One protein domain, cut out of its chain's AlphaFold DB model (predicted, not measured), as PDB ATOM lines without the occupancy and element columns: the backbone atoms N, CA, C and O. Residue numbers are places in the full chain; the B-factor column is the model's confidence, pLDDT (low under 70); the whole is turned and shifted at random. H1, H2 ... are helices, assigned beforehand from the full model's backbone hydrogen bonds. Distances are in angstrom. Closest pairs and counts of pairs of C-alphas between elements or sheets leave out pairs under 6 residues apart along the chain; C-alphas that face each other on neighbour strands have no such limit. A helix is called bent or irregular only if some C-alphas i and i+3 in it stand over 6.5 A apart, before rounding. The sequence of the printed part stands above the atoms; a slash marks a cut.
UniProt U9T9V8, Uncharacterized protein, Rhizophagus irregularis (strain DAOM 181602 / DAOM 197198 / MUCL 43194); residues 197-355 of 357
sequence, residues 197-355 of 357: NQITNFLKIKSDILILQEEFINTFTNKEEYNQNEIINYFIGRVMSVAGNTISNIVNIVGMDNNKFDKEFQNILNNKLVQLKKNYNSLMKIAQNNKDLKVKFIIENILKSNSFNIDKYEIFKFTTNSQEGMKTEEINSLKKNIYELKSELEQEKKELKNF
ATOM      1  N   ASN A 197      -7.777  30.646 -10.283       90.31
ATOM      2  CA  ASN A 197      -7.601  29.198 -10.436       90.31
ATOM      3  C   ASN A 197      -8.832  28.390  -9.983       90.31
ATOM      4  O   ASN A 197      -9.214  27.409 -10.629       90.31
ATOM      5  N   GLN A 198      -9.469  28.774  -8.872       90.00
ATOM      6  CA  GLN A 198     -10.695  28.116  -8.412       90.00
ATOM      7  C   GLN A 198     -11.881  28.380  -9.349       90.00
ATOM      8  O   GLN A 198     -12.654  27.455  -9.607       90.00
ATOM      9  N   ILE A 199     -12.007  29.593  -9.894       90.19
ATOM     10  CA  ILE A 199     -13.016  29.932 -10.908       90.19
ATOM     11  C   ILE A 199     -12.778  29.111 -12.179       90.19
ATOM     12  O   ILE A 199     -13.708  28.479 -12.673       90.19
ATOM     13  N   THR A 200     -11.539  29.005 -12.656       92.12
ATOM     14  CA  THR A 200     -11.170  28.168 -13.807       92.12
ATOM     15  C   THR A 200     -11.568  26.708 -13.591       92.12
ATOM     16  O   THR A 200     -12.173  26.089 -14.467       92.12
ATOM     17  N   ASN A 201     -11.312  26.158 -12.401       91.44
ATOM     18  CA  ASN A 201     -11.747  24.804 -12.049       91.44
ATOM     19  C   ASN A 201     -13.277  24.666 -12.013       91.44
ATOM     20  O   ASN A 201     -13.811  23.653 -12.469       91.44
ATOM     21  N   PHE A 202     -13.991  25.667 -11.494       91.25
ATOM     22  CA  PHE A 202     -15.452  25.700 -11.501       91.25
ATOM     23  C   PHE A 202     -16.011  25.702 -12.933       91.25
ATOM     24  O   PHE A 202     -16.821  24.835 -13.267       91.25
ATOM     25  N   LEU A 203     -15.524  26.595 -13.801       91.25
ATOM     26  CA  LEU A 203     -15.948  26.688 -15.203       91.25
ATOM     27  C   LEU A 203     -15.608  25.421 -15.996       91.25
ATOM     28  O   LEU A 203     -16.379  25.011 -16.862       91.25
ATOM     29  N   LYS A 204     -14.494  24.756 -15.676       90.88
ATOM     30  CA  LYS A 204     -14.143  23.461 -16.269       90.88
ATOM     31  C   LYS A 204     -15.173  22.384 -15.927       90.88
ATOM     32  O   LYS A 204     -15.672  21.726 -16.830       90.88
ATOM     33  N   ILE A 205     -15.545  22.235 -14.654       87.88
ATOM     34  CA  ILE A 205     -16.568  21.254 -14.242       87.88
ATOM     35  C   ILE A 205     -17.925  21.591 -14.865       87.88
ATOM     36  O   ILE A 205     -18.635  20.696 -15.318       87.88
ATOM     37  N   LYS A 206     -18.272  22.881 -14.926       88.31
ATOM     38  CA  LYS A 206     -19.478  23.369 -15.604       88.31
ATOM     39  C   LYS A 206     -19.479  22.954 -17.082       88.31
ATOM     40  O   LYS A 206     -20.470  22.413 -17.563       88.31
ATOM     41  N   SER A 207     -18.351  23.125 -17.774       89.62
ATOM     42  CA  SER A 207     -18.156  22.675 -19.158       89.62
ATOM     43  C   SER A 207     -18.289  21.158 -19.306       89.62
ATOM     44  O   SER A 207     -18.977  20.706 -20.216       89.62
ATOM     45  N   ASP A 208     -17.671  20.376 -18.417       86.12
ATOM     46  CA  ASP A 208     -17.751  18.910 -18.430       86.12
ATOM     47  C   ASP A 208     -19.207  18.434 -18.332       86.12
ATOM     48  O   ASP A 208     -19.630  17.562 -19.088       86.12
ATOM     49  N   ILE A 209     -19.990  19.030 -17.427       85.00
ATOM     50  CA  ILE A 209     -21.416  18.718 -17.267       85.00
ATOM     51  C   ILE A 209     -22.171  18.990 -18.568       85.00
ATOM     52  O   ILE A 209     -22.911  18.123 -19.024       85.00
ATOM     53  N   LEU A 210     -21.963  20.150 -19.195       86.44
ATOM     54  CA  LEU A 210     -22.655  20.496 -20.439       86.44
ATOM     55  C   LEU A 210     -22.300  19.555 -21.594       86.44
ATOM     56  O   LEU A 210     -23.186  19.200 -22.365       86.44
ATOM     57  N   ILE A 211     -21.041  19.117 -21.692       84.75
ATOM     58  CA  ILE A 211     -20.629  18.125 -22.694       84.75
ATOM     59  C   ILE A 211     -21.331  16.786 -22.435       84.75
ATOM     60  O   ILE A 211     -21.883  16.202 -23.361       84.75
ATOM     61  N   LEU A 212     -21.374  16.315 -21.182       79.56
ATOM     62  CA  LEU A 212     -22.075  15.072 -20.828       79.56
ATOM     63  C   LEU A 212     -23.565  15.127 -21.186       79.56
ATOM     64  O   LEU A 212     -24.110  14.159 -21.713       79.56
ATOM     65  N   GLN A 213     -24.224  16.253 -20.901       79.50
ATOM     66  CA  GLN A 213     -25.638  16.442 -21.219       79.50
ATOM     67  C   GLN A 213     -25.876  16.504 -22.736       79.50
ATOM     68  O   GLN A 213     -26.827  15.902 -23.226       79.50
ATOM     69  N   GLU A 214     -25.012  17.187 -23.490       82.31
ATOM     70  CA  GLU A 214     -25.105  17.271 -24.952       82.31
ATOM     71  C   GLU A 214     -24.898  15.910 -25.621       82.31
ATOM     72  O   GLU A 214     -25.701  15.512 -26.466       82.31
ATOM     73  N   GLU A 215     -23.865  15.169 -25.216       77.06
ATOM     74  CA  GLU A 215     -23.601  13.833 -25.750       77.06
ATOM     75  C   GLU A 215     -24.759  12.880 -25.447       77.06
ATOM     76  O   GLU A 215     -25.171  12.117 -26.321       77.06
ATOM     77  N   PHE A 216     -25.358  12.970 -24.255       75.50
ATOM     78  CA  PHE A 216     -26.556  12.200 -23.925       75.50
ATOM     79  C   PHE A 216     -27.730  12.546 -24.850       75.50
ATOM     80  O   PHE A 216     -28.354  11.656 -25.425       75.50
ATOM     81  N   ILE A 217     -28.015  13.834 -25.057       76.00
ATOM     82  CA  ILE A 217     -29.094  14.275 -25.952       76.00
ATOM     83  C   ILE A 217     -28.878  13.782 -27.385       76.00
ATOM     84  O   ILE A 217     -29.827  13.305 -28.013       76.00
ATOM     85  N   ASN A 218     -27.660  13.903 -27.914       75.75
ATOM     86  CA  ASN A 218     -27.330  13.469 -29.273       75.75
ATOM     87  C   ASN A 218     -27.530  11.957 -29.424       75.75
ATOM     88  O   ASN A 218     -28.176  11.500 -30.365       75.75
ATOM     89  N   THR A 219     -27.067  11.201 -28.431       69.62
ATOM     90  CA  THR A 219     -27.207   9.741 -28.345       69.62
ATOM     91  C   THR A 219     -28.678   9.305 -28.351       69.62
ATOM     92  O   THR A 219     -29.032   8.339 -29.021       69.62
ATOM     93  N   PHE A 220     -29.563  10.030 -27.660       67.44
ATOM     94  CA  PHE A 220     -30.999   9.719 -27.623       67.44
ATOM     95  C   PHE A 220     -31.793  10.263 -28.817       67.44
ATOM     96  O   PHE A 220     -32.824   9.688 -29.156       67.44
ATOM     97  N   THR A 221     -31.326  11.334 -29.465       67.25
ATOM     98  CA  THR A 221     -31.960  11.888 -30.674       67.25
ATOM     99  C   THR A 221     -31.723  10.988 -31.892       67.25
ATOM    100  O   THR A 221     -32.624  10.831 -32.705       67.25
ATOM    101  N   ASN A 222     -30.554  10.350 -31.995       61.38
ATOM    102  CA  ASN A 222     -30.162   9.541 -33.159       61.38
ATOM    103  C   ASN A 222     -30.564   8.054 -33.045       61.38
ATOM    104  O   ASN A 222     -30.032   7.205 -33.760       61.38
ATOM    105  N   LYS A 223     -31.498   7.708 -32.146       58.66
ATOM    106  CA  LYS A 223     -31.934   6.318 -31.905       58.66
ATOM    107  C   LYS A 223     -32.586   5.634 -33.112       58.66
ATOM    108  O   LYS A 223     -32.671   4.411 -33.117       58.66
ATOM    109  N   GLU A 224     -33.037   6.392 -34.110       51.84
ATOM    110  CA  GLU A 224     -33.632   5.847 -35.339       51.84
ATOM    111  C   GLU A 224     -32.585   5.358 -36.364       51.84
ATOM    112  O   GLU A 224     -32.938   4.587 -37.252       51.84
ATOM    113  N   GLU A 225     -31.303   5.735 -36.230       47.91
ATOM    114  CA  GLU A 225     -30.240   5.415 -37.207       47.91
ATOM    115  C   GLU A 225     -29.274   4.295 -36.780       47.91
ATOM    116  O   GLU A 225     -28.577   3.743 -37.629       47.91
ATOM    117  N   TYR A 226     -29.225   3.923 -35.496       52.72
ATOM    118  CA  TYR A 226     -28.188   3.035 -34.951       52.72
ATOM    119  C   TYR A 226     -28.764   1.897 -34.107       52.72
ATOM    120  O   TYR A 226     -29.747   2.072 -33.383       52.72
ATOM    121  N   ASN A 227     -28.110   0.729 -34.125       57.75
ATOM    122  CA  ASN A 227     -28.437  -0.322 -33.159       57.75
ATOM    123  C   ASN A 227     -27.868   0.021 -31.766       57.75
ATOM    124  O   ASN A 227     -26.925   0.800 -31.624       57.75
ATOM    125  N   GLN A 228     -28.429  -0.576 -30.714       61.38
ATOM    126  CA  GLN A 228     -28.120  -0.233 -29.316       61.38
ATOM    127  C   GLN A 228     -26.622  -0.273 -28.964       61.38
ATOM    128  O   GLN A 228     -26.146   0.570 -28.205       61.38
ATOM    129  N   ASN A 229     -25.861  -1.209 -29.534       62.38
ATOM    130  CA  ASN A 229     -24.432  -1.341 -29.245       62.38
ATOM    131  C   ASN A 229     -23.603  -0.232 -29.905       62.38
ATOM    132  O   ASN A 229     -22.598   0.197 -29.342       62.38
ATOM    133  N   GLU A 230     -24.022   0.266 -31.068       64.19
ATOM    134  CA  GLU A 230     -23.369   1.395 -31.743       64.19
ATOM    135  C   GLU A 230     -23.580   2.700 -30.974       64.19
ATOM    136  O   GLU A 230     -22.631   3.457 -30.782       64.19
ATOM    137  N   ILE A 231     -24.787   2.909 -30.446       62.25
ATOM    138  CA  ILE A 231     -25.148   4.057 -29.601       62.25
ATOM    139  C   ILE A 231     -24.309   4.074 -28.317       62.25
ATOM    140  O   ILE A 231     -23.722   5.099 -27.958       62.25
ATOM    141  N   ILE A 232     -24.199   2.924 -27.646       62.81
ATOM    142  CA  ILE A 232     -23.408   2.777 -26.420       62.81
ATOM    143  C   ILE A 232     -21.914   2.996 -26.704       62.81
ATOM    144  O   ILE A 232     -21.259   3.743 -25.977       62.81
ATOM    145  N   ASN A 233     -21.374   2.417 -27.779       64.81
ATOM    146  CA  ASN A 233     -19.966   2.592 -28.150       64.81
ATOM    147  C   ASN A 233     -19.639   4.038 -28.559       64.81
ATOM    148  O   ASN A 233     -18.586   4.557 -28.179       64.81
ATOM    149  N   TYR A 234     -20.545   4.706 -29.282       66.38
ATOM    150  CA  TYR A 234     -20.419   6.117 -29.654       66.38
ATOM    151  C   TYR A 234     -20.355   7.016 -28.413       66.38
ATOM    152  O   TYR A 234     -19.429   7.820 -28.265       66.38
ATOM    153  N   PHE A 235     -21.289   6.824 -27.480       67.19
ATOM    154  CA  PHE A 235     -21.342   7.578 -26.232       67.19
ATOM    155  C   PHE A 235     -20.096   7.350 -25.368       67.19
ATOM    156  O   PHE A 235     -19.467   8.305 -24.910       67.19
ATOM    157  N   ILE A 236     -19.689   6.088 -25.194       65.25
ATOM    158  CA  ILE A 236     -18.492   5.708 -24.434       65.25
ATOM    159  C   ILE A 236     -17.242   6.403 -25.003       65.25
ATOM    160  O   ILE A 236     -16.480   6.999 -24.240       65.25
ATOM    161  N   GLY A 237     -17.049   6.389 -26.327       64.94
ATOM    162  CA  GLY A 237     -15.899   7.020 -26.983       64.94
ATOM    163  C   GLY A 237     -15.797   8.530 -26.741       64.94
ATOM    164  O   GLY A 237     -14.696   9.057 -26.573       64.94
ATOM    165  N   ARG A 238     -16.934   9.230 -26.667       65.12
ATOM    166  CA  ARG A 238     -16.993  10.684 -26.437       65.12
ATOM    167  C   ARG A 238     -16.858  11.057 -24.960       65.12
ATOM    168  O   ARG A 238     -16.070  11.939 -24.607       65.12
ATOM    169  N   VAL A 239     -17.559  10.337 -24.088       61.81
ATOM    170  CA  VAL A 239     -17.616  10.606 -22.643       61.81
ATOM    171  C   VAL A 239     -16.338  10.202 -21.906       61.81
ATOM    172  O   VAL A 239     -16.009  10.816 -20.886       61.81
ATOM    173  N   MET A 240     -15.556   9.259 -22.445       60.19
ATOM    174  CA  MET A 240     -14.255   8.844 -21.893       60.19
ATOM    175  C   MET A 240     -13.305  10.019 -21.609       60.19
ATOM    176  O   MET A 240     -12.594  10.004 -20.603       60.19
ATOM    177  N   SER A 241     -13.320  11.053 -22.453       60.84
ATOM    178  CA  SER A 241     -12.449  12.228 -22.306       60.84
ATOM    179  C   SER A 241     -12.867  13.181 -21.171       60.84
ATOM    180  O   SER A 241     -12.025  13.889 -20.623       60.84
ATOM    181  N   VAL A 242     -14.148  13.162 -20.779       62.09
ATOM    182  CA  VAL A 242     -14.768  14.108 -19.829       62.09
ATOM    183  C   VAL A 242     -14.984  13.485 -18.443       62.09
ATOM    184  O   VAL A 242     -14.860  14.155 -17.409       62.09
ATOM    185  N   ALA A 243     -15.279  12.182 -18.396       56.22
ATOM    186  CA  ALA A 243     -15.525  11.451 -17.154       56.22
ATOM    187  C   ALA A 243     -14.255  11.284 -16.298       56.22
ATOM    188  O   ALA A 243     -14.364  11.273 -15.075       56.22
ATOM    189  N   GLY A 244     -13.070  11.230 -16.926       54.31
ATOM    190  CA  GLY A 244     -11.762  11.103 -16.274       54.31
ATOM    191  C   GLY A 244     -11.566   9.757 -15.567       54.31
ATOM    192  O   GLY A 244     -12.286   9.459 -14.626       54.31
ATOM    193  N   ASN A 245     -10.595   8.951 -16.021       46.66
ATOM    194  CA  ASN A 245     -10.012   7.728 -15.418       46.66
ATOM    195  C   ASN A 245     -10.874   6.800 -14.531       46.66
ATOM    196  O   ASN A 245     -10.331   5.943 -13.839       46.66
ATOM    197  N   THR A 246     -12.201   6.843 -14.593       47.50
ATOM    198  CA  THR A 246     -13.061   5.854 -13.936       47.50
ATOM    199  C   THR A 246     -13.284   4.704 -14.911       47.50
ATOM    200  O   THR A 246     -14.402   4.343 -15.264       47.50
ATOM    201  N   ILE A 247     -12.163   4.139 -15.372       41.25
ATOM    202  CA  ILE A 247     -12.077   2.955 -16.235       41.25
ATOM    203  C   ILE A 247     -12.896   1.806 -15.618       41.25
ATOM    204  O   ILE A 247     -13.557   1.061 -16.335       41.25
ATOM    205  N   SER A 248     -12.951   1.738 -14.281       47.00
ATOM    206  CA  SER A 248     -13.727   0.742 -13.532       47.00
ATOM    207  C   SER A 248     -15.247   0.810 -13.746       47.00
ATOM    208  O   SER A 248     -15.902  -0.218 -13.603       47.00
ATOM    209  N   ASN A 249     -15.820   1.971 -14.093       49.34
ATOM    210  CA  ASN A 249     -17.263   2.085 -14.359       49.34
ATOM    211  C   ASN A 249     -17.585   1.795 -15.832       49.34
ATOM    212  O   ASN A 249     -18.636   1.244 -16.135       49.34
ATOM    213  N   ILE A 250     -16.656   2.111 -16.743       49.09
ATOM    214  CA  ILE A 250     -16.840   2.020 -18.202       49.09
ATOM    215  C   ILE A 250     -16.724   0.578 -18.710       49.09
ATOM    216  O   ILE A 250     -17.499   0.178 -19.577       49.09
ATOM    217  N   VAL A 251     -15.822  -0.227 -18.132       47.62
ATOM    218  CA  VAL A 251     -15.669  -1.662 -18.464       47.62
ATOM    219  C   VAL A 251     -16.976  -2.440 -18.255       47.62
ATOM    220  O   VAL A 251     -17.200  -3.448 -18.916       47.62
ATOM    221  N   ASN A 252     -17.884  -1.936 -17.415       50.38
ATOM    222  CA  ASN A 252     -19.183  -2.555 -17.178       50.38
ATOM    223  C   ASN A 252     -20.281  -2.144 -18.177       50.38
ATOM    224  O   ASN A 252     -21.329  -2.786 -18.148       50.38
ATOM    225  N   ILE A 253     -20.093  -1.097 -19.002       51.56
ATOM    226  CA  ILE A 253     -21.146  -0.498 -19.858       51.56
ATOM    227  C   ILE A 253     -21.361  -1.292 -21.160       51.56
ATOM    228  O   ILE A 253     -22.478  -1.364 -21.673       51.56
ATOM    229  N   VAL A 254     -20.319  -1.951 -21.674       48.62
ATOM    230  CA  VAL A 254     -20.414  -2.804 -22.870       48.62
ATOM    231  C   VAL A 254     -21.292  -4.025 -22.551       48.62
ATOM    232  O   VAL A 254     -20.910  -4.873 -21.749       48.62
ATOM    233  N   GLY A 255     -22.484  -4.102 -23.157       53.59
ATOM    234  CA  GLY A 255     -23.470  -5.169 -22.916       53.59
ATOM    235  C   GLY A 255     -24.521  -4.874 -21.833       53.59
ATOM    236  O   GLY A 255     -25.216  -5.794 -21.402       53.59
ATOM    237  N   MET A 256     -24.643  -3.625 -21.368       59.97
ATOM    238  CA  MET A 256     -25.721  -3.201 -20.461       59.97
ATOM    239  C   MET A 256     -27.062  -3.018 -21.182       59.97
ATOM    240  O   MET A 256     -27.105  -2.532 -22.309       59.97
ATOM    241  N   ASP A 257     -28.165  -3.332 -20.497       61.75
ATOM    242  CA  ASP A 257     -29.495  -2.882 -20.916       61.75
ATOM    243  C   ASP A 257     -29.683  -1.366 -20.684       61.75
ATOM    244  O   ASP A 257     -28.911  -0.719 -19.966       61.75
ATOM    245  N   ASN A 258     -30.735  -0.793 -21.285       60.47
ATOM    246  CA  ASN A 258     -31.039   0.643 -21.197       60.47
ATOM    247  C   ASN A 258     -31.139   1.137 -19.743       60.47
ATOM    248  O   ASN A 258     -30.644   2.211 -19.413       60.47
ATOM    249  N   ASN A 259     -31.716   0.327 -18.851       63.59
ATOM    250  CA  ASN A 259     -31.926   0.709 -17.456       63.59
ATOM    251  C   ASN A 259     -30.609   0.836 -16.685       63.59
ATOM    252  O   ASN A 259     -30.487   1.671 -15.784       63.59
ATOM    253  N   LYS A 260     -29.627  -0.015 -16.987       67.12
ATOM    254  CA  LYS A 260     -28.316   0.009 -16.335       67.12
ATOM    255  C   LYS A 260     -27.430   1.122 -16.905       67.12
ATOM    256  O   LYS A 260     -26.750   1.786 -16.126       67.12
ATOM    257  N   PHE A 261     -27.516   1.390 -18.211       66.75
ATOM    258  CA  PHE A 261     -26.872   2.547 -18.841       66.75
ATOM    259  C   PHE A 261     -27.367   3.875 -18.248       66.75
ATOM    260  O   PHE A 261     -26.557   4.691 -17.809       66.75
ATOM    261  N   ASP A 262     -28.688   4.063 -18.155       69.75
ATOM    262  CA  ASP A 262     -29.288   5.293 -17.625       69.75
ATOM    263  C   ASP A 262     -28.864   5.547 -16.171       69.75
ATOM    264  O   ASP A 262     -28.515   6.670 -15.801       69.75
ATOM    265  N   LYS A 263     -28.810   4.491 -15.346       71.88
ATOM    266  CA  LYS A 263     -28.331   4.573 -13.955       71.88
ATOM    267  C   LYS A 263     -26.863   4.983 -13.858       71.88
ATOM    268  O   LYS A 263     -26.530   5.833 -13.034       71.88
ATOM    269  N   GLU A 264     -25.984   4.402 -14.672       69.94
ATOM    270  CA  GLU A 264     -24.561   4.760 -14.659       69.94
ATOM    271  C   GLU A 264     -24.322   6.183 -15.162       69.94
ATOM    272  O   GLU A 264     -23.567   6.942 -14.548       69.94
ATOM    273  N   PHE A 265     -25.021   6.592 -16.221       73.00
ATOM    274  CA  PHE A 265     -24.978   7.972 -16.687       73.00
ATOM    275  C   PHE A 265     -25.411   8.950 -15.591       73.00
ATOM    276  O   PHE A 265     -24.723   9.940 -15.329       73.00
ATOM    277  N   GLN A 266     -26.510   8.644 -14.897       74.38
ATOM    278  CA  GLN A 266     -26.974   9.445 -13.769       74.38
ATOM    279  C   GLN A 266     -25.966   9.520 -12.635       74.38
ATOM    280  O   GLN A 266     -25.739  10.603 -12.099       74.38
ATOM    281  N   ASN A 267     -25.305   8.416 -12.301       76.56
ATOM    282  CA  ASN A 267     -24.247   8.432 -11.300       76.56
ATOM    283  C   ASN A 267     -23.085   9.351 -11.712       76.56
ATOM    284  O   ASN A 267     -22.622  10.153 -10.897       76.56
ATOM    285  N   ILE A 268     -22.630   9.287 -12.967       76.38
ATOM    286  CA  ILE A 268     -21.549  10.146 -13.484       76.38
ATOM    287  C   ILE A 268     -21.954  11.624 -13.424       76.38
ATOM    288  O   ILE A 268     -21.193  12.454 -12.914       76.38
ATOM    289  N   LEU A 269     -23.157  11.953 -13.899       76.81
ATOM    290  CA  LEU A 269     -23.669  13.319 -13.899       76.81
ATOM    291  C   LEU A 269     -23.829  13.862 -12.472       76.81
ATOM    292  O   LEU A 269     -23.319  14.940 -12.166       76.81
ATOM    293  N   ASN A 270     -24.461  13.098 -11.577       81.12
ATOM    294  CA  ASN A 270     -24.662  13.482 -10.180       81.12
ATOM    295  C   ASN A 270     -23.331  13.713  -9.458       81.12
ATOM    296  O   ASN A 270     -23.184  14.693  -8.725       81.12
ATOM    297  N   ASN A 271     -22.323  12.876  -9.712       82.69
ATOM    298  CA  ASN A 271     -20.987  13.064  -9.150       82.69
ATOM    299  C   ASN A 271     -20.365  14.404  -9.578       82.69
ATOM    300  O   ASN A 271     -19.817  15.122  -8.736       82.69
ATOM    301  N   LYS A 272     -20.478  14.781 -10.859       83.81
ATOM    302  CA  LYS A 272     -19.994  16.080 -11.360       83.81
ATOM    303  C   LYS A 272     -20.814  17.253 -10.805       83.81
ATOM    304  O   LYS A 272     -20.221  18.254 -10.407       83.81
ATOM    305  N   LEU A 273     -22.138  17.127 -10.684       84.62
ATOM    306  CA  LEU A 273     -23.003  18.150 -10.073       84.62
ATOM    307  C   LEU A 273     -22.650  18.404  -8.601       84.62
ATOM    308  O   LEU A 273     -22.553  19.554  -8.166       84.62
ATOM    309  N   VAL A 274     -22.368  17.345  -7.834       86.62
ATOM    310  CA  VAL A 274     -21.889  17.460  -6.448       86.62
ATOM    311  C   VAL A 274     -20.554  18.204  -6.388       86.62
ATOM    312  O   VAL A 274     -20.364  19.047  -5.508       86.62
ATOM    313  N   GLN A 275     -19.629  17.930  -7.314       87.62
ATOM    314  CA  GLN A 275     -18.360  18.662  -7.404       87.62
ATOM    315  C   GLN A 275     -18.578  20.142  -7.745       87.62
ATOM    316  O   GLN A 275     -17.996  21.005  -7.084       87.62
ATOM    317  N   LEU A 276     -19.462  20.444  -8.702       88.12
ATOM    318  CA  LEU A 276     -19.818  21.813  -9.080       88.12
ATOM    319  C   LEU A 276     -20.366  22.593  -7.876       88.12
ATOM    320  O   LEU A 276     -19.876  23.677  -7.562       88.12
ATOM    321  N   LYS A 277     -21.315  22.000  -7.138       88.25
ATOM    322  CA  LYS A 277     -21.910  22.590  -5.928       88.25
ATOM    323  C   LYS A 277     -20.877  22.826  -4.825       88.25
ATOM    324  O   LYS A 277     -20.902  23.865  -4.169       88.25
ATOM    325  N   LYS A 278     -19.954  21.882  -4.613       90.12
ATOM    326  CA  LYS A 278     -18.858  22.040  -3.640       90.12
ATOM    327  C   LYS A 278     -17.952  23.219  -4.001       90.12
ATOM    328  O   LYS A 278     -17.679  24.041  -3.126       90.12
ATOM    329  N   ASN A 279     -17.538  23.329  -5.263       89.31
ATOM    330  CA  ASN A 279     -16.691  24.433  -5.720       89.31
ATOM    331  C   ASN A 279     -17.403  25.784  -5.637       89.31
ATOM    332  O   ASN A 279     -16.822  26.735  -5.120       89.31
ATOM    333  N   TYR A 280     -18.671  25.852  -6.045       88.44
ATOM    334  CA  TYR A 280     -19.483  27.058  -5.893       88.44
ATOM    335  C   TYR A 280     -19.546  27.527  -4.432       88.44
ATOM    336  O   TYR A 280     -19.235  28.675  -4.119       88.44
ATOM    337  N   ASN A 281     -19.863  26.617  -3.506       88.06
ATOM    338  CA  ASN A 281     -19.923  26.939  -2.079       88.06
ATOM    339  C   ASN A 281     -18.562  27.387  -1.522       88.06
ATOM    340  O   ASN A 281     -18.521  28.243  -0.640       88.06
ATOM    341  N   SER A 282     -17.458  26.817  -2.013       89.00
ATOM    342  CA  SER A 282     -16.103  27.255  -1.654       89.00
ATOM    343  C   SER A 282     -15.854  28.700  -2.089       89.00
ATOM    344  O   SER A 282     -15.481  29.533  -1.263       89.00
ATOM    345  N   LEU A 283     -16.149  29.025  -3.352       88.44
ATOM    346  CA  LEU A 283     -16.012  30.378  -3.898       88.44
ATOM    347  C   LEU A 283     -16.887  31.379  -3.137       88.44
ATOM    348  O   LEU A 283     -16.417  32.455  -2.770       88.44
ATOM    349  N   MET A 284     -18.118  31.002  -2.789       86.12
ATOM    350  CA  MET A 284     -19.009  31.896  -2.052       86.12
ATOM    351  C   MET A 284     -18.547  32.136  -0.611       86.12
ATOM    352  O   MET A 284     -18.619  33.263  -0.122       86.12
ATOM    353  N   LYS A 285     -17.982  31.122   0.059       86.62
ATOM    354  CA  LYS A 285     -17.330  31.305   1.368       86.62
ATOM    355  C   LYS A 285     -16.135  32.249   1.276       86.62
ATOM    356  O   LYS A 285     -15.949  33.069   2.171       86.62
ATOM    357  N   ILE A 286     -15.337  32.156   0.210       84.44
ATOM    358  CA  ILE A 286     -14.221  33.082  -0.023       84.44
ATOM    359  C   ILE A 286     -14.752  34.505  -0.199       84.44
ATOM    360  O   ILE A 286     -14.243  35.408   0.456       84.44
ATOM    361  N   ALA A 287     -15.794  34.705  -1.009       82.19
ATOM    362  CA  ALA A 287     -16.414  36.013  -1.222       82.19
ATOM    363  C   ALA A 287     -17.006  36.617   0.067       82.19
ATOM    364  O   ALA A 287     -16.909  37.823   0.279       82.19
ATOM    365  N   GLN A 288     -17.590  35.789   0.939       80.00
ATOM    366  CA  GLN A 288     -18.174  36.217   2.218       80.00
ATOM    367  C   GLN A 288     -17.121  36.539   3.283       80.00
ATOM    368  O   GLN A 288     -17.281  37.498   4.036       80.00
ATOM    369  N   ASN A 289     -16.050  35.746   3.355       77.38
ATOM    370  CA  ASN A 289     -15.024  35.883   4.389       77.38
ATOM    371  C   ASN A 289     -13.924  36.889   4.018       77.38
ATOM    372  O   ASN A 289     -13.158  37.301   4.895       77.38
ATOM    373  N   ASN A 290     -13.810  37.289   2.746       70.88
ATOM    374  CA  ASN A 290     -12.823  38.281   2.336       70.88
ATOM    375  C   ASN A 290     -13.237  39.691   2.761       70.88
ATOM    376  O   ASN A 290     -14.225  40.238   2.277       70.88
ATOM    377  N   LYS A 291     -12.416  40.322   3.609       64.25
ATOM    378  CA  LYS A 291     -12.509  41.768   3.882       64.25
ATOM    379  C   LYS A 291     -12.091  42.613   2.673       64.25
ATOM    380  O   LYS A 291     -12.406  43.798   2.625       64.25
ATOM    381  N   ASP A 292     -11.373  42.018   1.721       65.56
ATOM    382  CA  ASP A 292     -10.931  42.680   0.501       65.56
ATOM    383  C   ASP A 292     -12.039  42.631  -0.565       65.56
ATOM    384  O   ASP A 292     -12.283  41.601  -1.204       65.56
ATOM    385  N   LEU A 293     -12.733  43.762  -0.740       66.19
ATOM    386  CA  LEU A 293     -13.874  43.927  -1.651       66.19
ATOM    387  C   LEU A 293     -13.557  43.527  -3.099       66.19
ATOM    388  O   LEU A 293     -14.465  43.186  -3.853       66.19
ATOM    389  N   LYS A 294     -12.280  43.531  -3.489       74.62
ATOM    390  CA  LYS A 294     -11.842  43.195  -4.845       74.62
ATOM    391  C   LYS A 294     -11.964  41.708  -5.176       74.62
ATOM    392  O   LYS A 294     -12.417  41.376  -6.263       74.62
ATOM    393  N   VAL A 295     -11.614  40.811  -4.251       76.56
ATOM    394  CA  VAL A 295     -11.766  39.357  -4.478       76.56
ATOM    395  C   VAL A 295     -13.242  38.992  -4.605       76.56
ATOM    396  O   VAL A 295     -13.627  38.236  -5.495       76.56
ATOM    397  N   LYS A 296     -14.077  39.582  -3.747       80.50
ATOM    398  CA  LYS A 296     -15.533  39.462  -3.834       80.50
ATOM    399  C   LYS A 296     -16.051  39.953  -5.191       80.50
ATOM    400  O   LYS A 296     -16.808  39.236  -5.832       80.50
ATOM    401  N   PHE A 297     -15.584  41.115  -5.651       79.81
ATOM    402  CA  PHE A 297     -15.945  41.685  -6.950       79.81
ATOM    403  C   PHE A 297     -15.565  40.777  -8.131       79.81
ATOM    404  O   PHE A 297     -16.376  40.606  -9.033       79.81
ATOM    405  N   ILE A 298     -14.384  40.144  -8.120       83.06
ATOM    406  CA  ILE A 298     -13.978  39.180  -9.165       83.06
ATOM    407  C   ILE A 298     -14.969  38.011  -9.234       83.06
ATOM    408  O   ILE A 298     -15.465  37.679 -10.310       83.06
ATOM    409  N   ILE A 299     -15.291  37.414  -8.083       80.75
ATOM    410  CA  ILE A 299     -16.212  36.272  -8.000       80.75
ATOM    411  C   ILE A 299     -17.618  36.685  -8.458       80.75
ATOM    412  O   ILE A 299     -18.220  35.993  -9.275       80.75
ATOM    413  N   GLU A 300     -18.132  37.812  -7.962       83.19
ATOM    414  CA  GLU A 300     -19.473  38.312  -8.294       83.19
ATOM    415  C   GLU A 300     -19.616  38.715  -9.758       83.19
ATOM    416  O   GLU A 300     -20.662  38.441 -10.346       83.19
ATOM    417  N   ASN A 301     -18.585  39.307 -10.361       82.81
ATOM    418  CA  ASN A 301     -18.630  39.687 -11.768       82.81
ATOM    419  C   ASN A 301     -18.610  38.474 -12.682       82.81
ATOM    420  O   ASN A 301     -19.469  38.395 -13.546       82.81
ATOM    421  N   ILE A 302     -17.668  37.543 -12.475       82.50
ATOM    422  CA  ILE A 302     -17.513  36.393 -13.372       82.50
ATOM    423  C   ILE A 302     -18.676  35.415 -13.213       82.50
ATOM    424  O   ILE A 302     -19.169  34.894 -14.201       82.50
ATOM    425  N   LEU A 303     -19.108  35.121 -11.983       77.38
ATOM    426  CA  LEU A 303     -20.115  34.076 -11.743       77.38
ATOM    427  C   LEU A 303     -21.540  34.609 -11.655       77.38
ATOM    428  O   LEU A 303     -22.473  33.818 -11.514       77.38
ATOM    429  N   LYS A 304     -21.719  35.938 -11.632       72.56
ATOM    430  CA  LYS A 304     -23.008  36.584 -11.340       72.56
ATOM    431  C   LYS A 304     -23.672  35.909 -10.139       72.56
ATOM    432  O   LYS A 304     -24.839  35.522 -10.211       72.56
ATOM    433  N   SER A 305     -22.904  35.720  -9.060       57.31
ATOM    434  CA  SER A 305     -23.103  34.711  -7.999       57.31
ATOM    435  C   SER A 305     -24.515  34.660  -7.414       57.31
ATOM    436  O   SER A 305     -24.983  33.611  -6.995       57.31
ATOM    437  N   ASN A 306     -25.247  35.770  -7.440       59.66
ATOM    438  CA  ASN A 306     -26.635  35.829  -6.982       59.66
ATOM    439  C   ASN A 306     -27.633  35.081  -7.892       59.66
ATOM    440  O   ASN A 306     -28.809  34.988  -7.550       59.66
ATOM    441  N   SER A 307     -27.191  34.567  -9.042       64.75
ATOM    442  CA  SER A 307     -28.037  33.928 -10.057       64.75
ATOM    443  C   SER A 307     -27.718  32.451 -10.312       64.75
ATOM    444  O   SER A 307     -28.461  31.795 -11.049       64.75
ATOM    445  N   PHE A 308     -26.659  31.904  -9.695       75.06
ATOM    446  CA  PHE A 308     -26.302  30.501  -9.884       75.06
ATOM    447  C   PHE A 308     -27.378  29.595  -9.286       75.06
ATOM    448  O   PHE A 308     -27.648  29.618  -8.085       75.06
ATOM    449  N   ASN A 309     -27.968  28.763 -10.140       78.06
ATOM    450  CA  ASN A 309     -28.968  27.790  -9.747       78.06
ATOM    451  C   ASN A 309     -28.555  26.408 -10.257       78.06
ATOM    452  O   ASN A 309     -28.603  26.146 -11.460       78.06
ATOM    453  N   ILE A 310     -28.165  25.531  -9.329       76.06
ATOM    454  CA  ILE A 310     -27.775  24.152  -9.640       76.06
ATOM    455  C   ILE A 310     -28.937  23.360 -10.254       76.06
ATOM    456  O   ILE A 310     -28.695  22.516 -11.111       76.06
ATOM    457  N   ASP A 311     -30.187  23.697  -9.922       75.88
ATOM    458  CA  ASP A 311     -31.385  23.015 -10.421       75.88
ATOM    459  C   ASP A 311     -31.541  23.185 -11.940       75.88
ATOM    460  O   ASP A 311     -32.126  22.333 -12.606       75.88
ATOM    461  N   LYS A 312     -30.952  24.243 -12.526       76.56
ATOM    462  CA  LYS A 312     -30.873  24.401 -13.989       76.56
ATOM    463  C   LYS A 312     -30.034  23.309 -14.655       76.56
ATOM    464  O   LYS A 312     -30.210  23.078 -15.845       76.56
ATOM    465  N   TYR A 313     -29.133  22.669 -13.909       73.00
ATOM    466  CA  TYR A 313     -28.271  21.576 -14.358       73.00
ATOM    467  C   TYR A 313     -28.802  20.195 -13.934       73.00
ATOM    468  O   TYR A 313     -28.403  19.190 -14.520       73.00
ATOM    469  N   GLU A 314     -29.750  20.129 -12.993       67.56
ATOM    470  CA  GLU A 314     -30.483  18.913 -12.596       67.56
ATOM    471  C   GLU A 314     -31.606  18.559 -13.594       67.56
ATOM    472  O   GLU A 314     -32.712  18.163 -13.226       67.56
ATOM    473  N   ILE A 315     -31.339  18.711 -14.894       58.44
ATOM    474  CA  ILE A 315     -32.351  18.604 -15.963       58.44
ATOM    475  C   ILE A 315     -32.871  17.163 -16.128       58.44
ATOM    476  O   ILE A 315     -33.896  16.913 -16.755       58.44
ATOM    477  N   PHE A 316     -32.185  16.203 -15.521       59.56
ATOM    478  CA  PHE A 316     -32.516  14.794 -15.562       59.56
ATOM    479  C   PHE A 316     -33.254  14.356 -14.296       59.56
ATOM    480  O   PHE A 316     -32.730  13.614 -13.470       59.56
ATOM    481  N   LYS A 317     -34.516  14.764 -14.146       54.62
ATOM    482  CA  LYS A 317     -35.429  14.072 -13.227       54.62
ATOM    483  C   LYS A 317     -35.934  12.808 -13.910       54.62
ATOM    484  O   LYS A 317     -37.070  12.762 -14.368       54.62
ATOM    485  N   PHE A 318     -35.078  11.792 -14.021       52.38
ATOM    486  CA  PHE A 318     -35.515  10.477 -14.483       52.38
ATOM    487  C   PHE A 318     -36.628   9.987 -13.559       52.38
ATOM    488  O   PHE A 318     -36.391   9.688 -12.388       52.38
ATOM    489  N   THR A 319     -37.852   9.874 -14.069       47.81
ATOM    490  CA  THR A 319     -38.846   9.012 -13.436       47.81
ATOM    491  C   THR A 319     -38.341   7.586 -13.595       47.81
ATOM    492  O   THR A 319     -38.565   6.949 -14.621       47.81
ATOM    493  N   THR A 320     -37.653   7.075 -12.575       43.09
ATOM    494  CA  THR A 320     -37.051   5.730 -12.511       43.09
ATOM    495  C   THR A 320     -38.046   4.578 -12.711       43.09
ATOM    496  O   THR A 320     -37.644   3.420 -12.707       43.09
ATOM    497  N   ASN A 321     -39.336   4.890 -12.878       40.72
ATOM    498  CA  ASN A 321     -40.446   3.947 -12.977       40.72
ATOM    499  C   ASN A 321     -41.157   3.991 -14.343       40.72
ATOM    500  O   ASN A 321     -42.172   3.317 -14.509       40.72
ATOM    501  N   SER A 322     -40.681   4.782 -15.309       44.03
ATOM    502  CA  SER A 322     -41.303   4.829 -16.634       44.03
ATOM    503  C   SER A 322     -40.797   3.672 -17.495       44.03
ATOM    504  O   SER A 322     -39.648   3.667 -17.925       44.03
ATOM    505  N   GLN A 323     -41.655   2.679 -17.744       41.69
ATOM    506  CA  GLN A 323     -41.424   1.651 -18.772       41.69
ATOM    507  C   GLN A 323     -41.436   2.239 -20.196       41.69
ATOM    508  O   GLN A 323     -40.951   1.600 -21.126       41.69
ATOM    509  N   GLU A 324     -41.958   3.456 -20.367       45.75
ATOM    510  CA  GLU A 324     -41.817   4.249 -21.585       45.75
ATOM    511  C   GLU A 324     -40.521   5.056 -21.484       45.75
ATOM    512  O   GLU A 324     -40.341   5.835 -20.547       45.75
ATOM    513  N   GLY A 325     -39.594   4.864 -22.422       51.81
ATOM    514  CA  GLY A 325     -38.384   5.681 -22.495       51.81
ATOM    515  C   GLY A 325     -38.682   7.187 -22.552       51.81
ATOM    516  O   GLY A 325     -39.818   7.617 -22.744       51.81
ATOM    517  N   MET A 326     -37.631   7.988 -22.394       59.66
ATOM    518  CA  MET A 326     -37.701   9.453 -22.403       59.66
ATOM    519  C   MET A 326     -38.501   9.989 -23.605       59.66
ATOM    520  O   MET A 326     -38.220   9.617 -24.749       59.66
ATOM    521  N   LYS A 327     -39.496  10.850 -23.360       64.00
ATOM    522  CA  LYS A 327     -40.383  11.370 -24.416       64.00
ATOM    523  C   LYS A 327     -39.672  12.454 -25.228       64.00
ATOM    524  O   LYS A 327     -38.883  13.234 -24.699       64.00
ATOM    525  N   THR A 328     -39.987  12.567 -26.517       65.31
ATOM    526  CA  THR A 328     -39.378  13.552 -27.438       65.31
ATOM    527  C   THR A 328     -39.490  15.003 -26.939       65.31
ATOM    528  O   THR A 328     -38.577  15.805 -27.134       65.31
ATOM    529  N   GLU A 329     -40.575  15.349 -26.240       64.62
ATOM    530  CA  GLU A 329     -40.772  16.674 -25.623       64.62
ATOM    531  C   GLU A 329     -39.788  16.966 -24.475       64.62
ATOM    532  O   GLU A 329     -39.348  18.110 -24.310       64.62
ATOM    533  N   GLU A 330     -39.381  15.942 -23.722       67.38
ATOM    534  CA  GLU A 330     -38.391  16.056 -22.644       67.38
ATOM    535  C   GLU A 330     -36.999  16.324 -23.233       67.38
ATOM    536  O   GLU A 330     -36.300  17.235 -22.786       67.38
ATOM    537  N   ILE A 331     -36.637  15.617 -24.312       69.00
ATOM    538  CA  ILE A 331     -35.383  15.822 -25.060       69.00
ATOM    539  C   ILE A 331     -35.328  17.226 -25.686       69.00
ATOM    540  O   ILE A 331     -34.285  17.881 -25.658       69.00
ATOM    541  N   ASN A 332     -36.439  17.730 -26.226       71.19
ATOM    542  CA  ASN A 332     -36.488  19.079 -26.802       71.19
ATOM    543  C   ASN A 332     -36.359  20.178 -25.734       71.19
ATOM    544  O   ASN A 332     -35.681  21.185 -25.961       71.19
ATOM    545  N   SER A 333     -36.942  19.971 -24.552       71.19
ATOM    546  CA  SER A 333     -36.784  20.881 -23.409       71.19
ATOM    547  C   SER A 333     -35.342  20.891 -22.890       71.19
ATOM    548  O   SER A 333     -34.776  21.956 -22.635       71.19
ATOM    549  N   LEU A 334     -34.715  19.712 -22.823       73.56
ATOM    550  CA  LEU A 334     -33.293  19.538 -22.520       73.56
ATOM    551  C   LEU A 334     -32.399  20.291 -23.516       73.56
ATOM    552  O   LEU A 334     -31.522  21.046 -23.097       73.56
ATOM    553  N   LYS A 335     -32.656  20.150 -24.826       76.38
ATOM    554  CA  LYS A 335     -31.913  20.854 -25.887       76.38
ATOM    555  C   LYS A 335     -31.943  22.363 -25.688       76.38
ATOM    556  O   LYS A 335     -30.896  23.004 -25.718       76.38
ATOM    557  N   LYS A 336     -33.134  22.926 -25.460       77.00
ATOM    558  CA  LYS A 336     -33.302  24.370 -25.256       77.00
ATOM    559  C   LYS A 336     -32.505  24.869 -24.047       77.00
ATOM    560  O   LYS A 336     -31.804  25.870 -24.163       77.00
ATOM    561  N   ASN A 337     -32.570  24.154 -22.923       80.38
ATOM    562  CA  ASN A 337     -31.861  24.541 -21.704       80.38
ATOM    563  C   ASN A 337     -30.329  24.501 -21.892       80.38
ATOM    564  O   ASN A 337     -29.639  25.443 -21.513       80.38
ATOM    565  N   ILE A 338     -29.780  23.482 -22.570       83.88
ATOM    566  CA  ILE A 338     -28.328  23.409 -22.833       83.88
ATOM    567  C   ILE A 338     -27.811  24.633 -23.599       83.88
ATOM    568  O   ILE A 338     -26.728  25.126 -23.277       83.88
ATOM    569  N   TYR A 339     -28.548  25.144 -24.590       83.81
ATOM    570  CA  TYR A 339     -28.116  26.333 -25.335       83.81
ATOM    571  C   TYR A 339     -27.984  27.567 -24.436       83.81
ATOM    572  O   TYR A 339     -26.990  28.293 -24.539       83.81
ATOM    573  N   GLU A 340     -28.937  27.780 -23.527       84.56
ATOM    574  CA  GLU A 340     -28.889  28.879 -22.557       84.56
ATOM    575  C   GLU A 340     -27.674  28.734 -21.625       84.56
ATOM    576  O   GLU A 340     -26.894  29.677 -21.469       84.56
ATOM    577  N   LEU A 341     -27.438  27.532 -21.088       87.19
ATOM    578  CA  LEU A 341     -26.320  27.268 -20.174       87.19
ATOM    579  C   LEU A 341     -24.947  27.369 -20.856       87.19
ATOM    580  O   LEU A 341     -23.980  27.801 -20.228       87.19
ATOM    581  N   LYS A 342     -24.842  26.999 -22.139       88.38
ATOM    582  CA  LYS A 342     -23.625  27.197 -22.940       88.38
ATOM    583  C   LYS A 342     -23.341  28.675 -23.177       88.38
ATOM    584  O   LYS A 342     -22.194  29.094 -23.053       88.38
ATOM    585  N   SER A 343     -24.372  29.459 -23.495       87.38
ATOM    586  CA  SER A 343     -24.226  30.907 -23.657       87.38
ATOM    587  C   SER A 343     -23.780  31.574 -22.356       87.38
ATOM    588  O   SER A 343     -22.940  32.470 -22.392       87.38
ATOM    589  N   GLU A 344     -24.317  31.132 -21.215       88.06
ATOM    590  CA  GLU A 344     -23.886  31.583 -19.889       88.06
ATOM    591  C   GLU A 344     -22.401  31.254 -19.664       88.06
ATOM    592  O   GLU A 344     -21.612  32.160 -19.420       88.06
ATOM    593  N   LEU A 345     -21.994  29.993 -19.857       90.00
ATOM    594  CA  LEU A 345     -20.603  29.555 -19.689       90.00
ATOM    595  C   LEU A 345     -19.616  30.320 -20.588       90.00
ATOM    596  O   LEU A 345     -18.521  30.670 -20.148       90.00
ATOM    597  N   GLU A 346     -19.967  30.574 -21.848       90.19
ATOM    598  CA  GLU A 346     -19.103  31.336 -22.758       90.19
ATOM    599  C   GLU A 346     -18.944  32.794 -22.323       90.19
ATOM    600  O   GLU A 346     -17.858  33.362 -22.460       90.19
ATOM    601  N   GLN A 347     -19.988  33.398 -21.757       89.25
ATOM    602  CA  GLN A 347     -19.889  34.735 -21.183       89.25
ATOM    603  C   GLN A 347     -18.976  34.750 -19.947       89.25
ATOM    604  O   GLN A 347     -18.086  35.593 -19.872       89.25
ATOM    605  N   GLU A 348     -19.125  33.795 -19.027       90.06
ATOM    606  CA  GLU A 348     -18.280  33.699 -17.825       90.06
ATOM    607  C   GLU A 348     -16.801  33.474 -18.183       90.06
ATOM    608  O   GLU A 348     -15.909  34.077 -17.590       90.06
ATOM    609  N   LYS A 349     -16.510  32.652 -19.202       89.94
ATOM    610  CA  LYS A 349     -15.140  32.467 -19.713       89.94
ATOM    611  C   LYS A 349     -14.552  33.754 -20.295       89.94
ATOM    612  O   LYS A 349     -13.353  33.987 -20.155       89.94
ATOM    613  N   LYS A 350     -15.359  34.573 -20.980       88.50
ATOM    614  CA  LYS A 350     -14.915  35.884 -21.486       88.50
ATOM    615  C   LYS A 350     -14.632  36.845 -20.340       88.50
ATOM    616  O   LYS A 350     -13.614  37.523 -20.364       88.50
ATOM    617  N   GLU A 351     -15.507  36.876 -19.341       86.88
ATOM    618  CA  GLU A 351     -15.328  37.704 -18.150       86.88
ATOM    619  C   GLU A 351     -14.076  37.287 -17.369       86.88
ATOM    620  O   GLU A 351     -13.320  38.163 -16.969       86.88
ATOM    621  N   LEU A 352     -13.790  35.984 -17.241       87.06
ATOM    622  CA  LEU A 352     -12.562  35.475 -16.621       87.06
ATOM    623  C   LEU A 352     -11.293  35.993 -17.316       87.06
ATOM    624  O   LEU A 352     -10.388  36.469 -16.634       87.06
ATOM    625  N   LYS A 353     -11.242  35.958 -18.655       85.75
ATOM    626  CA  LYS A 353     -10.078  36.443 -19.423       85.75
ATOM    627  C   LYS A 353      -9.746  37.905 -19.132       85.75
ATOM    628  O   LYS A 353      -8.577  38.251 -19.061       85.75
ATOM    629  N   ASN A 354     -10.756  38.739 -18.873       83.62
ATOM    630  CA  ASN A 354     -10.551  40.152 -18.539       83.62
ATOM    631  C   ASN A 354      -9.801  40.375 -17.211       83.62
ATOM    632  O   ASN A 354      -9.417  41.507 -16.925       83.62
ATOM    633  N   PHE A 355      -9.643  39.339 -16.380       78.38
ATOM    634  CA  PHE A 355      -8.903  39.387 -15.116       78.38
ATOM    635  C   PHE A 355      -7.574  38.616 -15.154       78.38
ATOM    636  O   PHE A 355      -6.844  38.642 -14.163       78.38
TER     637      PHE A 355
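Overview. This is residues 197 to 355 of the 357 residues of an uncharacterized protein of Rhizophagus irregularis (strain DAOM 181602 / DAOM 197198 / MUCL 43194) (UniProt U9T9V8). Three long helices, H4, H1 and H6, run nearly side by side as an elongated bundle, with H1 packed between its two partners, H4 and H6, which stay apart from each other. The short H5 bridges H4 and H6 near one end, while H2 folds back along the later part of H1 near the other. The printed part has 159 residues with six named helices, H1 to H6 in chain order, and no named strand; its class is all helix. It is only just compact, close to loose, with a radius of gyration of the C-alphas of 17.7 A and spans of 57 by 34 by 28 A.

Arrangement. Begin with H4, residues 258 to 289, the longest helix. Its residues 269 to 283 alone touch H1, residues 197 to 221; the closest C-alphas, of Phe 202 and Asn 279, are 6.0 A apart, and the helices run opposite ways at a shallow tilt of 23 degrees. H1 is the hub, touching three helices. It touches H6, residues 328 to 353, opposite ways at a shallow tilt of 24 degrees, closest at the C-alphas of Ile 217 and Ile 331, 6.5 A apart. With residues 208 to 219 alone, H1 touches H2, residues 228 to 243, in a helical hairpin; the C-alphas of Asp 208 and Val 242 come closest, at 5.8 A. H5, residues 293 to 303, forms a hairpin with H4, closest at the C-alphas of Ala 287 and Lys 296, 4.4 A apart. H5 also forms a hairpin with H6, closest at the C-alphas of Ile 302 and Glu 348, 5.3 A apart, at a shallow tilt of 34 degrees, only just short of steep. H1, H4, H5 and H6 make an up-and-down bundle, each running against the one before it in the chain. H3, residues 247 to 250, touches no helix but is near H2 and H4. Every O i to N i+4 pair is within hydrogen-bond range in H1, H4 and H5, against 10 of 12 in H2 and 21 of 22 in H6; H3 is too short for such a pair.

Along the chain. Find C-alpha 258 at (-31.039, 0.643, -21.197); from there H4 runs 46.4 A to C-alpha 289. H1 starts at C-alpha 197, (-7.601, 29.198, -10.436), and covers 36.1 A. H2 covers 21.0 A, with a kink of 32 degrees near residue 237; H3 covers 5.2 A and H5 15.4 A. H6 covers 38.0 A, ending at C-alpha 353, (-10.078, 36.443, -19.423).

Size, cuts and confidence. The C-alphas of Asn 227 and Lys 291 are the two farthest apart, 58.3 A. The printed part has no cut. The link from H5 to H6, residues 304 to 327, is long; residues 289 to 294 stand free. Mean pLDDT of the printed part is 72.2, with 69 residues under 70, among them 219 to 262 and 314 to 331.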